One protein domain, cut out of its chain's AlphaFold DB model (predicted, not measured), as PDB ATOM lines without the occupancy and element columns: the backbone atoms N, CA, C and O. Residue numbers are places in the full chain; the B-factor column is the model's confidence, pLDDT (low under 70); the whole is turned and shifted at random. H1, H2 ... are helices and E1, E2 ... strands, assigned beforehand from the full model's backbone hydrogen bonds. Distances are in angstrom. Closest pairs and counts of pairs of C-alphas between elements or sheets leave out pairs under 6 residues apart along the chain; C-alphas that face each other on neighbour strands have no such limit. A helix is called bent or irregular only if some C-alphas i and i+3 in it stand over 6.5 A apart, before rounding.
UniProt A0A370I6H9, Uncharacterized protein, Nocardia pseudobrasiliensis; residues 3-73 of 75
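AT A GLANCE: This is residues 3 to 73 of the 75 residues of an uncharacterized protein of Nocardia pseudobrasiliensis (UniProt A0A370I6H9). A four-stranded antiparallel sheet has one face partly covered by a helical hairpin, whose long helix H2 slants over E1 and E2; residues 67 to 73 stick out. The 71 printed residues hold E1, E2, E3, E4, H1, H2 in that order, the strands forming a meander, each the antiparallel neighbour of the one before. It is mixed, two layers, compact with radius of gyration 11.7 A, spanning 35 by 25 by 19 A.

IN THESE COORDINATES: Find C-alpha 3 at (283.082, 159.670, 445.397), beginning E1, residues 3 to 6. E2, 9 to 16, spans 22.4 A; E3, 19 to 27, spans 24.2 A. After E4, 33 to 36, and H1, 45 to 51, irregular H2, 53 to 71, spans 26.7 A; its C-alphas 54 and 57 are 8.1 A apart.

HOW THE PARTS SIT: Look for hydrogen-bond range at N 4 and O 11, 3.0 A, N 10 and O 26, 2.8 A, and N 25 and O 35, 2.8 A. H1 and H2 touch, closest C-alphas Arg 49 and Thr 56, 6.4 A. Every O i to N i+4 pair is within range in H1, 13 of 15 in H2.

THE WHOLE: No cut or long link; residues 70 to 73 have pLDDT under 70.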
ATOM      1  N   ARG A   3     283.983 159.746 444.253       93.75
ATOM      2  CA  ARG A   3     283.082 159.670 445.397       93.75
ATOM      3  C   ARG A   3     282.127 158.504 445.220       93.75
ATOM      4  O   ARG A   3     281.654 158.264 444.110       93.75
ATOM      5  N   THR A   4     281.853 157.818 446.317       95.56
ATOM      6  CA  THR A   4     280.837 156.771 446.395       95.56
ATOM      7  C   THR A   4     279.940 157.068 447.578       95.56
ATOM      8  O   THR A   4     280.441 157.308 448.673       95.56
ATOM      9  N   GLU A   5     278.633 157.037 447.357       95.38
ATOM     10  CA  GLU A   5     277.630 157.294 448.384       95.38
ATOM     11  C   GLU A   5     276.817 156.028 448.667       95.38
ATOM     12  O   GLU A   5     276.403 155.337 447.734       95.38
ATOM     13  N   LEU A   6     276.586 155.724 449.945       95.62
ATOM     14  CA  LEU A   6     275.679 154.669 450.389       95.62
ATOM     15  C   LEU A   6     275.138 154.978 451.790       95.62
ATOM     16  O   LEU A   6     275.901 155.365 452.671       95.62
ATOM     17  N   ASP A   7     273.833 154.794 452.003       92.06
ATOM     18  CA  ASP A   7     273.165 154.961 453.307       92.06
ATOM     19  C   ASP A   7     273.449 156.312 453.999       92.06
ATOM     20  O   ASP A   7     273.595 156.409 455.218       92.06
ATOM     21  N   GLY A   8     273.543 157.388 453.210       93.50
ATOM     22  CA  GLY A   8     273.835 158.735 453.711       93.50
ATOM     23  C   GLY A   8     275.298 158.957 454.115       93.50
ATOM     24  O   GLY A   8     275.615 159.997 454.699       93.50
ATOM     25  N   LEU A   9     276.186 158.013 453.800       95.88
ATOM     26  CA  LEU A   9     277.634 158.139 453.917       95.88
ATOM     27  C   LEU A   9     278.261 158.334 452.537       95.88
ATOM     28  O   LEU A   9     277.887 157.668 451.580       95.88
ATOM     29  N   GLU A  10     279.261 159.200 452.454       95.81
ATOM     30  CA  GLU A  10     280.083 159.437 451.272       95.81
ATOM     31  C   GLU A  10     281.529 159.038 451.574       95.81
ATOM     32  O   GLU A  10     282.151 159.567 452.496       95.81
ATOM     33  N   ALA A  11     282.090 158.134 450.777       95.38
ATOM     34  CA  ALA A  11     283.518 157.858 450.740       95.38
ATOM     35  C   ALA A  11     284.170 158.649 449.605       95.38
ATOM     36  O   ALA A  11     283.789 158.525 448.440       95.38
ATOM     37  N   LEU A  12     285.211 159.406 449.939       94.69
ATOM     38  CA  LEU A  12     286.100 160.052 448.984       94.69
ATOM     39  C   LEU A  12     287.331 159.182 448.783       94.69
ATOM     40  O   LEU A  12     288.034 158.856 449.740       94.69
ATOM     41  N   TRP A  13     287.615 158.840 447.535       93.88
ATOM     42  CA  TRP A  13     288.728 157.971 447.180       93.88
ATOM     43  C   TRP A  13     289.386 158.414 445.877       93.88
ATOM     44  O   TRP A  13     288.872 159.236 445.115       93.88
ATOM     45  N   ARG A  14     290.587 157.917 445.613       91.50
ATOM     46  CA  ARG A  14     291.276 158.133 444.342       91.50
ATOM     47  C   ARG A  14     292.033 156.881 443.946       91.50
ATOM     48  O   ARG A  14     292.463 156.117 444.799       91.50
ATOM     49  N   TRP A  15     292.211 156.706 442.649       89.19
ATOM     50  CA  TRP A  15     293.195 155.774 442.130       89.19
ATOM     51  C   TRP A  15     294.504 156.532 441.919       89.19
ATOM     52  O   TRP A  15     294.534 157.464 441.115       89.19
ATOM     53  N   ASP A  16     295.546 156.179 442.665       85.19
ATOM     54  CA  ASP A  16     296.874 156.793 442.572       85.19
ATOM     55  C   ASP A  16     297.955 155.718 442.691       85.19
ATOM     56  O   ASP A  16     297.776 154.754 443.429       85.19
ATOM     57  N   LEU A  17     299.054 155.844 441.939       82.94
ATOM     58  CA  LEU A  17     300.186 154.896 441.964       82.94
ATOM     59  C   LEU A  17     299.777 153.400 441.953       82.94
ATOM     60  O   LEU A  17     300.356 152.578 442.657       82.94
ATOM     61  N   GLN A  18     298.773 153.044 441.143       83.44
ATOM     62  CA  GLN A  18     298.183 151.694 441.058       83.44
ATOM     63  C   GLN A  18     297.510 151.173 442.343       83.44
ATOM     64  O   GLN A  18     297.377 149.962 442.532       83.44
ATOM     65  N   ARG A  19     297.052 152.069 443.218       87.00
ATOM     66  CA  ARG A  19     296.351 151.734 444.454       87.00
ATOM     67  C   ARG A  19     295.087 152.569 444.608       87.00
ATOM     68  O   ARG A  19     295.040 153.751 444.262       87.00
ATOM     69  N   LEU A  20     294.045 151.939 445.142       90.38
ATOM     70  CA  LEU A  20     292.830 152.631 445.543       90.38
ATOM     71  C   LEU A  20     293.079 153.218 446.926       90.38
ATOM     72  O   LEU A  20     293.155 152.476 447.898       90.38
ATOM     73  N   GLU A  21     293.220 154.535 446.994       93.12
ATOM     74  CA  GLU A  21     293.463 155.269 448.228       93.12
ATOM     75  C   GLU A  21     292.178 155.899 448.741       93.12
ATOM     76  O   GLU A  21     291.489 156.628 448.017       93.12
ATOM     77  N   ILE A  22     291.884 155.662 450.014       93.38
ATOM     78  CA  ILE A  22     290.759 156.285 450.699       93.38
ATOM     79  C   ILE A  22     291.235 157.601 451.308       93.38
ATOM     80  O   ILE A  22     292.268 157.664 451.972       93.38
ATOM     81  N   VAL A  23     290.487 158.671 451.051       93.75
ATOM     82  CA  VAL A  23     290.827 160.034 451.474       93.75
ATOM     83  C   VAL A  23     290.004 160.438 452.688       93.75
ATOM     84  O   VAL A  23     290.560 160.951 453.654       93.75
ATOM     85  N   ALA A  24     288.689 160.218 452.653       93.81
ATOM     86  CA  ALA A  24     287.804 160.576 453.756       93.81
ATOM     87  C   ALA A  24     286.469 159.828 453.687       93.81
ATOM     88  O   ALA A  24     286.062 159.368 452.622       93.81
ATOM     89  N   VAL A  25     285.771 159.783 454.819       94.12
ATOM     90  CA  VAL A  25     284.363 159.393 454.935       94.12
ATOM     91  C   VAL A  25     283.594 160.558 455.532       94.12
ATOM     92  O   VAL A  25     284.024 161.149 456.526       94.12
ATOM     93  N   ARG A  26     282.454 160.890 454.939       95.38
ATOM     94  CA  ARG A  26     281.601 162.010 455.333       95.38
ATOM     95  C   ARG A  26     280.154 161.563 455.430       95.38
ATOM     96  O   ARG A  26     279.752 160.606 454.778       95.38
ATOM     97  N   LYS A  27     279.362 162.269 456.221       94.19
ATOM     98  CA  LYS A  27     277.904 162.195 456.158       94.19
ATOM     99  C   LYS A  27     277.394 163.157 455.097       94.19
ATOM    100  O   LYS A  27     277.815 164.308 455.040       94.19
ATOM    101  N   VAL A  28     276.461 162.690 454.282       92.62
ATOM    102  CA  VAL A  28     275.864 163.474 453.192       92.62
ATOM    103  C   VAL A  28     274.895 164.522 453.730       92.62
ATOM    104  O   VAL A  28     274.818 165.624 453.196       92.62
ATOM    105  N   CYS A  29     274.159 164.196 454.796       89.25
ATOM    106  CA  CYS A  29     273.081 165.043 455.305       89.25
ATOM    107  C   CYS A  29     273.564 166.377 455.894       89.25
ATOM    108  O   CYS A  29     272.885 167.390 455.746       89.25
ATOM    109  N   ASP A  30     274.713 166.376 456.562       90.81
ATOM    110  CA  ASP A  30     275.258 167.519 457.297       90.81
ATOM    111  C   ASP A  30     276.703 167.860 456.899       90.81
ATOM    112  O   ASP A  30     277.255 168.853 457.369       90.81
ATOM    113  N   GLY A  31     277.327 167.065 456.023       88.12
ATOM    114  CA  GLY A  31     278.713 167.256 455.596       88.12
ATOM    115  C   GLY A  31     279.747 166.884 456.661       88.12
ATOM    116  O   GLY A  31     280.935 167.158 456.469       88.12
ATOM    117  N   THR A  32     279.337 166.272 457.778       93.56
ATOM    118  CA  THR A  32     280.247 165.942 458.880       93.56
ATOM    119  C   THR A  32     281.266 164.896 458.438       93.56
ATOM    120  O   THR A  32     280.905 163.792 458.029       93.56
ATOM    121  N   THR A  33     282.557 165.211 458.561       93.12
ATOM    122  CA  THR A  33     283.643 164.250 458.321       93.12
ATOM    123  C   THR A  33     283.703 163.241 459.463       93.12
ATOM    124  O   THR A  33     283.951 163.611 460.608       93.12
ATOM    125  N   LEU A  34     283.494 161.964 459.147       91.88
ATOM    126  CA  LEU A  34     283.590 160.857 460.100       91.88
ATOM    127  C   LEU A  34     285.013 160.309 460.197       91.88
ATOM    128  O   LEU A  34     285.457 159.935 461.277       91.88
ATOM    129  N   ALA A  35     285.730 160.283 459.076       91.25
ATOM    130  CA  ALA A  35     287.121 159.858 459.015       91.25
ATOM    131  C   ALA A  35     287.860 160.656 457.938       91.25
ATOM    132  O   ALA A  35     287.301 160.935 456.878       91.25
ATOM    133  N   THR A  36     289.119 161.003 458.190       91.88
ATOM    134  CA  THR A  36     289.998 161.633 457.201       91.88
ATOM    135  C   THR A  36     291.368 160.967 457.257       91.88
ATOM    136  O   THR A  36     291.878 160.672 458.339       91.88
ATOM    137  N   PHE A  37     291.974 160.739 456.097       88.62
ATOM    138  CA  PHE A  37     293.273 160.089 455.959       88.62
ATOM    139  C   PHE A  37     294.229 161.028 455.216       88.62
ATOM    140  O   PHE A  37     294.458 160.937 454.010       88.62
ATOM    141  N   GLU A  38     294.751 162.004 455.956       77.44
ATOM    142  CA  GLU A  38     295.592 163.076 455.409       77.44
ATOM    143  C   GLU A  38     297.076 162.703 455.297       77.44
ATOM    144  O   GLU A  38     297.815 163.373 454.576       77.44
ATOM    145  N   ARG A  39     297.524 161.638 455.976       75.56
ATOM    146  CA  ARG A  39     298.932 161.217 455.970       75.56
ATOM    147  C   ARG A  39     299.231 160.228 454.852       75.56
ATOM    148  O   ARG A  39     298.464 159.299 454.621       75.56
ATOM    149  N   ASP A  40     300.387 160.423 454.226       73.44
ATOM    150  CA  ASP A  40     300.986 159.465 453.304       73.44
ATOM    151  C   ASP A  40     301.811 158.414 454.086       73.44
ATOM    152  O   ASP A  40     302.531 158.793 455.023       73.44
ATOM    153  N   PRO A  41     301.720 157.116 453.743       76.25
ATOM    154  CA  PRO A  41     300.834 156.559 452.725       76.25
ATOM    155  C   PRO A  41     299.379 156.524 453.199       76.25
ATOM    156  O   PRO A  41     299.084 156.116 454.325       76.25
ATOM    157  N   ARG A  42     298.463 156.926 452.313       85.94
ATOM    158  CA  ARG A  42     297.028 156.793 452.572       85.94
ATOM    159  C   ARG A  42     296.637 155.316 452.603       85.94
ATOM    160  O   ARG A  42     297.173 154.536 451.809       85.94
ATOM    161  N   PRO A  43     295.702 154.927 453.483       90.25
ATOM    162  CA  PRO A  43     295.251 153.553 453.558       90.25
ATOM    163  C   PRO A  43     294.516 153.170 452.274       90.25
ATOM    164  O   PRO A  43     293.791 153.972 451.672       90.25
ATOM    165  N   ASP A  44     294.704 151.920 451.873       91.00
ATOM    166  CA  ASP A  44     293.901 151.325 450.818       91.00
ATOM    167  C   ASP A  44     292.548 150.829 451.346       91.00
ATOM    168  O   ASP A  44     292.238 150.910 452.540       91.00
ATOM    169  N   LEU A  45     291.721 150.315 450.434       90.94
ATOM    170  CA  LEU A  45     290.403 149.784 450.776       90.94
ATOM    171  C   LEU A  45     290.466 148.646 451.809       90.94
ATOM    172  O   LEU A  45     289.565 148.526 452.639       90.94
ATOM    173  N   ALA A  46     291.499 147.801 451.752       91.81
ATOM    174  CA  ALA A  46     291.652 146.693 452.691       91.81
ATOM    175  C   ALA A  46     291.942 147.225 454.098       91.81
ATOM    176  O   ALA A  46     291.249 146.861 455.046       91.81
ATOM    177  N   SER A  47     292.868 148.176 454.196       92.06
ATOM    178  CA  SER A  47     293.267 148.816 455.447       92.06
ATOM    179  C   SER A  47     292.086 149.517 456.131       92.06
ATOM    180  O   SER A  47     291.822 149.288 457.309       92.06
ATOM    181  N   VAL A  48     291.306 150.338 455.408       92.06
ATOM    182  CA  VAL A  48     290.152 151.028 456.029       92.06
ATOM    183  C   VAL A  48     289.033 150.077 456.440       92.06
ATOM    184  O   VAL A  48     288.275 150.397 457.350       92.06
ATOM    185  N   ARG A  49     288.924 148.905 455.804       92.88
ATOM    186  CA  ARG A  49     287.947 147.879 456.182       92.88
ATOM    187  C   ARG A  49     288.316 147.210 457.503       92.88
ATOM    188  O   ARG A  49     287.416 146.814 458.236       92.88
ATOM    189  N   GLU A  50     289.606 147.112 457.812       92.81
ATOM    190  CA  GLU A  50     290.086 146.649 459.117       92.81
ATOM    191  C   GLU A  50     289.906 147.715 460.204       92.81
ATOM    192  O   GLU A  50     289.518 147.389 461.323       92.81
ATOM    193  N   PHE A  51     290.147 148.990 459.879       89.88
ATOM    194  CA  PHE A  51     290.023 150.087 460.846       89.88
ATOM    195  C   PHE A  51     288.578 150.497 461.136       89.88
ATOM    196  O   PHE A  51     288.281 150.910 462.252       89.88
ATOM    197  N   LEU A  52     287.708 150.423 460.127       92.38
ATOM    198  CA  LEU A  52     286.329 150.908 460.167       92.38
ATOM    199  C   LEU A  52     285.377 149.849 459.579       92.38
ATOM    200  O   LEU A  52     284.791 150.052 458.502       92.38
ATOM    201  N   PRO A  53     285.246 148.679 460.234       93.12
ATOM    202  CA  PRO A  53     284.376 147.605 459.763       93.12
ATOM    203  C   PRO A  53     282.894 148.011 459.728       93.12
ATOM    204  O   PRO A  53     282.125 147.431 458.957       93.12
ATOM    205  N   GLU A  54     282.481 149.031 460.485       93.75
ATOM    206  CA  GLU A  54     281.123 149.587 460.469       93.75
ATOM    207  C   GLU A  54     280.709 150.148 459.100       93.75
ATOM    208  O   GLU A  54     279.520 150.200 458.793       93.75
ATOM    209  N   PHE A  55     281.672 150.501 458.243       94.25
ATOM    210  CA  PHE A  55     281.423 151.023 456.897       94.25
ATOM    211  C   PHE A  55     281.551 149.949 455.805       94.25
ATOM    212  O   PHE A  55     281.704 150.276 454.631       94.25
ATOM    213  N   THR A  56     281.459 148.659 456.154       93.62
ATOM    214  CA  THR A  56     281.618 147.536 455.203       93.62
ATOM    215  C   THR A  56     280.764 147.678 453.939       93.62
ATOM    216  O   THR A  56     281.273 147.459 452.841       93.62
ATOM    217  N   ALA A  57     279.499 148.086 454.067       94.56
ATOM    218  CA  ALA A  57     278.619 148.270 452.912       94.56
ATOM    219  C   ALA A  57     279.125 149.383 451.972       94.56
ATOM    220  O   ALA A  57     279.149 149.211 450.752       94.56
ATOM    221  N   LEU A  58     279.617 150.492 452.538       96.25
ATOM    222  CA  LEU A  58     280.226 151.591 451.786       96.25
ATOM    223  C   LEU A  58     281.514 151.134 451.082       96.25
ATOM    224  O   LEU A  58     281.733 151.460 449.917       96.25
ATOM    225  N   TRP A  59     282.341 150.323 451.745       95.25
ATOM    226  CA  TRP A  59     283.552 149.742 451.155       95.25
ATOM    227  C   TRP A  59     283.249 148.803 449.988       95.25
ATOM    228  O   TRP A  59     283.934 148.845 448.962       95.25
ATOM    229  N   ASP A  60     282.205 147.984 450.107       95.25
ATOM    230  CA  ASP A  60     281.754 147.121 449.018       95.25
ATOM    231  C   ASP A  60     281.228 147.942 447.826       95.25
ATOM    232  O   ASP A  60     281.507 147.580 446.677       95.25
ATOM    233  N   ALA A  61     280.563 149.076 448.076       95.50
ATOM    234  CA  ALA A  61     280.139 150.010 447.033       95.50
ATOM    235  C   ALA A  61     281.330 150.688 446.334       95.50
ATOM    236  O   ALA A  61     281.372 150.719 445.103       95.50
ATOM    237  N   VAL A  62     282.334 151.156 447.088       94.31
ATOM    238  CA  VAL A  62     283.571 151.737 446.527       94.31
ATOM    239  C   VAL A  62     284.259 150.725 445.615       94.31
ATOM    240  O   VAL A  62     284.619 151.045 444.482       94.31
ATOM    241  N   ARG A  63     284.384 149.472 446.072       92.88
ATOM    242  CA  ARG A  63     284.932 148.374 445.268       92.88
ATOM    243  C   ARG A  63     284.131 148.172 443.987       92.88
ATOM    244  O   ARG A  63     284.721 148.046 442.919       92.88
ATOM    245  N   HIS A  64     282.805 148.110 444.086       93.00
ATOM    246  CA  HIS A  64     281.940 147.906 442.929       93.00
ATOM    247  C   HIS A  64     282.110 149.023 441.894       93.00
ATOM    248  O   HIS A  64     282.361 148.731 440.727       93.00
ATOM    249  N   GLN A  65     282.046 150.286 442.326       91.94
ATOM    250  CA  GLN A  65     282.230 151.439 441.448       91.94
ATOM    251  C   GLN A  65     283.616 151.433 440.797       91.94
ATOM    252  O   GLN A  65     283.712 151.604 439.586       91.94
ATOM    253  N   PHE A  66     284.670 151.145 441.564       90.12
ATOM    254  CA  PHE A  66     286.021 150.988 441.030       90.12
ATOM    255  C   PHE A  66     286.077 149.947 439.901       90.12
ATOM    256  O   PHE A  66     286.564 150.239 438.812       90.12
ATOM    257  N   TRP A  67     285.538 148.743 440.111       86.88
ATOM    258  CA  TRP A  67     285.553 147.704 439.076       86.88
ATOM    259  C   TRP A  67     284.713 148.060 437.850       86.88
ATOM    260  O   TRP A  67     285.092 147.687 436.740       86.88
ATOM    261  N   THR A  68     283.593 148.756 438.029       88.50
ATOM    262  CA  THR A  68     282.739 149.203 436.923       88.50
ATOM    263  C   THR A  68     283.425 150.290 436.095       88.50
ATOM    264  O   THR A  68     283.448 150.192 434.870       88.50
ATOM    265  N   GLU A  69     284.050 151.282 436.737       81.94
ATOM    266  CA  GLU A  69     284.764 152.361 436.041       81.94
ATOM    267  C   GLU A  69     286.019 151.849 435.311       81.94
ATOM    268  O   GLU A  69     286.288 152.270 434.188       81.94
ATOM    269  N   PHE A  70     286.755 150.886 435.882       69.69
ATOM    270  CA  PHE A  70     287.969 150.344 435.252       69.69
ATOM    271  C   PHE A  70     287.708 149.291 434.168       69.69
ATOM    272  O   PHE A  70     288.529 149.132 433.266       69.69
ATOM    273  N   LYS A  71     286.571 148.582 434.199       59.03
ATOM    274  CA  LYS A  71     286.193 147.642 433.123       59.03
ATOM    275  C   LYS A  71     285.595 148.326 431.889       59.03
ATOM    276  O   LYS A  71     285.439 147.665 430.869       59.03
ATOM    277  N   GLY A  72     285.316 149.631 431.942       53.84
ATOM    278  CA  GLY A  72     284.826 150.418 430.803       53.84
ATOM    279  C   GLY A  72     285.894 150.834 429.778       53.84
ATOM    280  O   GLY A  72     285.552 151.455 428.779       53.84
ATOM    281  N   GLY A  73     287.174 150.510 430.004       46.69
ATOM    282  CA  GLY A  73     288.301 150.870 429.128       46.69
ATOM    283  C   GLY A  73     288.663 149.845 428.044       46.69
ATOM    284  O   GLY A  73     289.775 149.896 427.523       46.69
TER     285      GLY A  73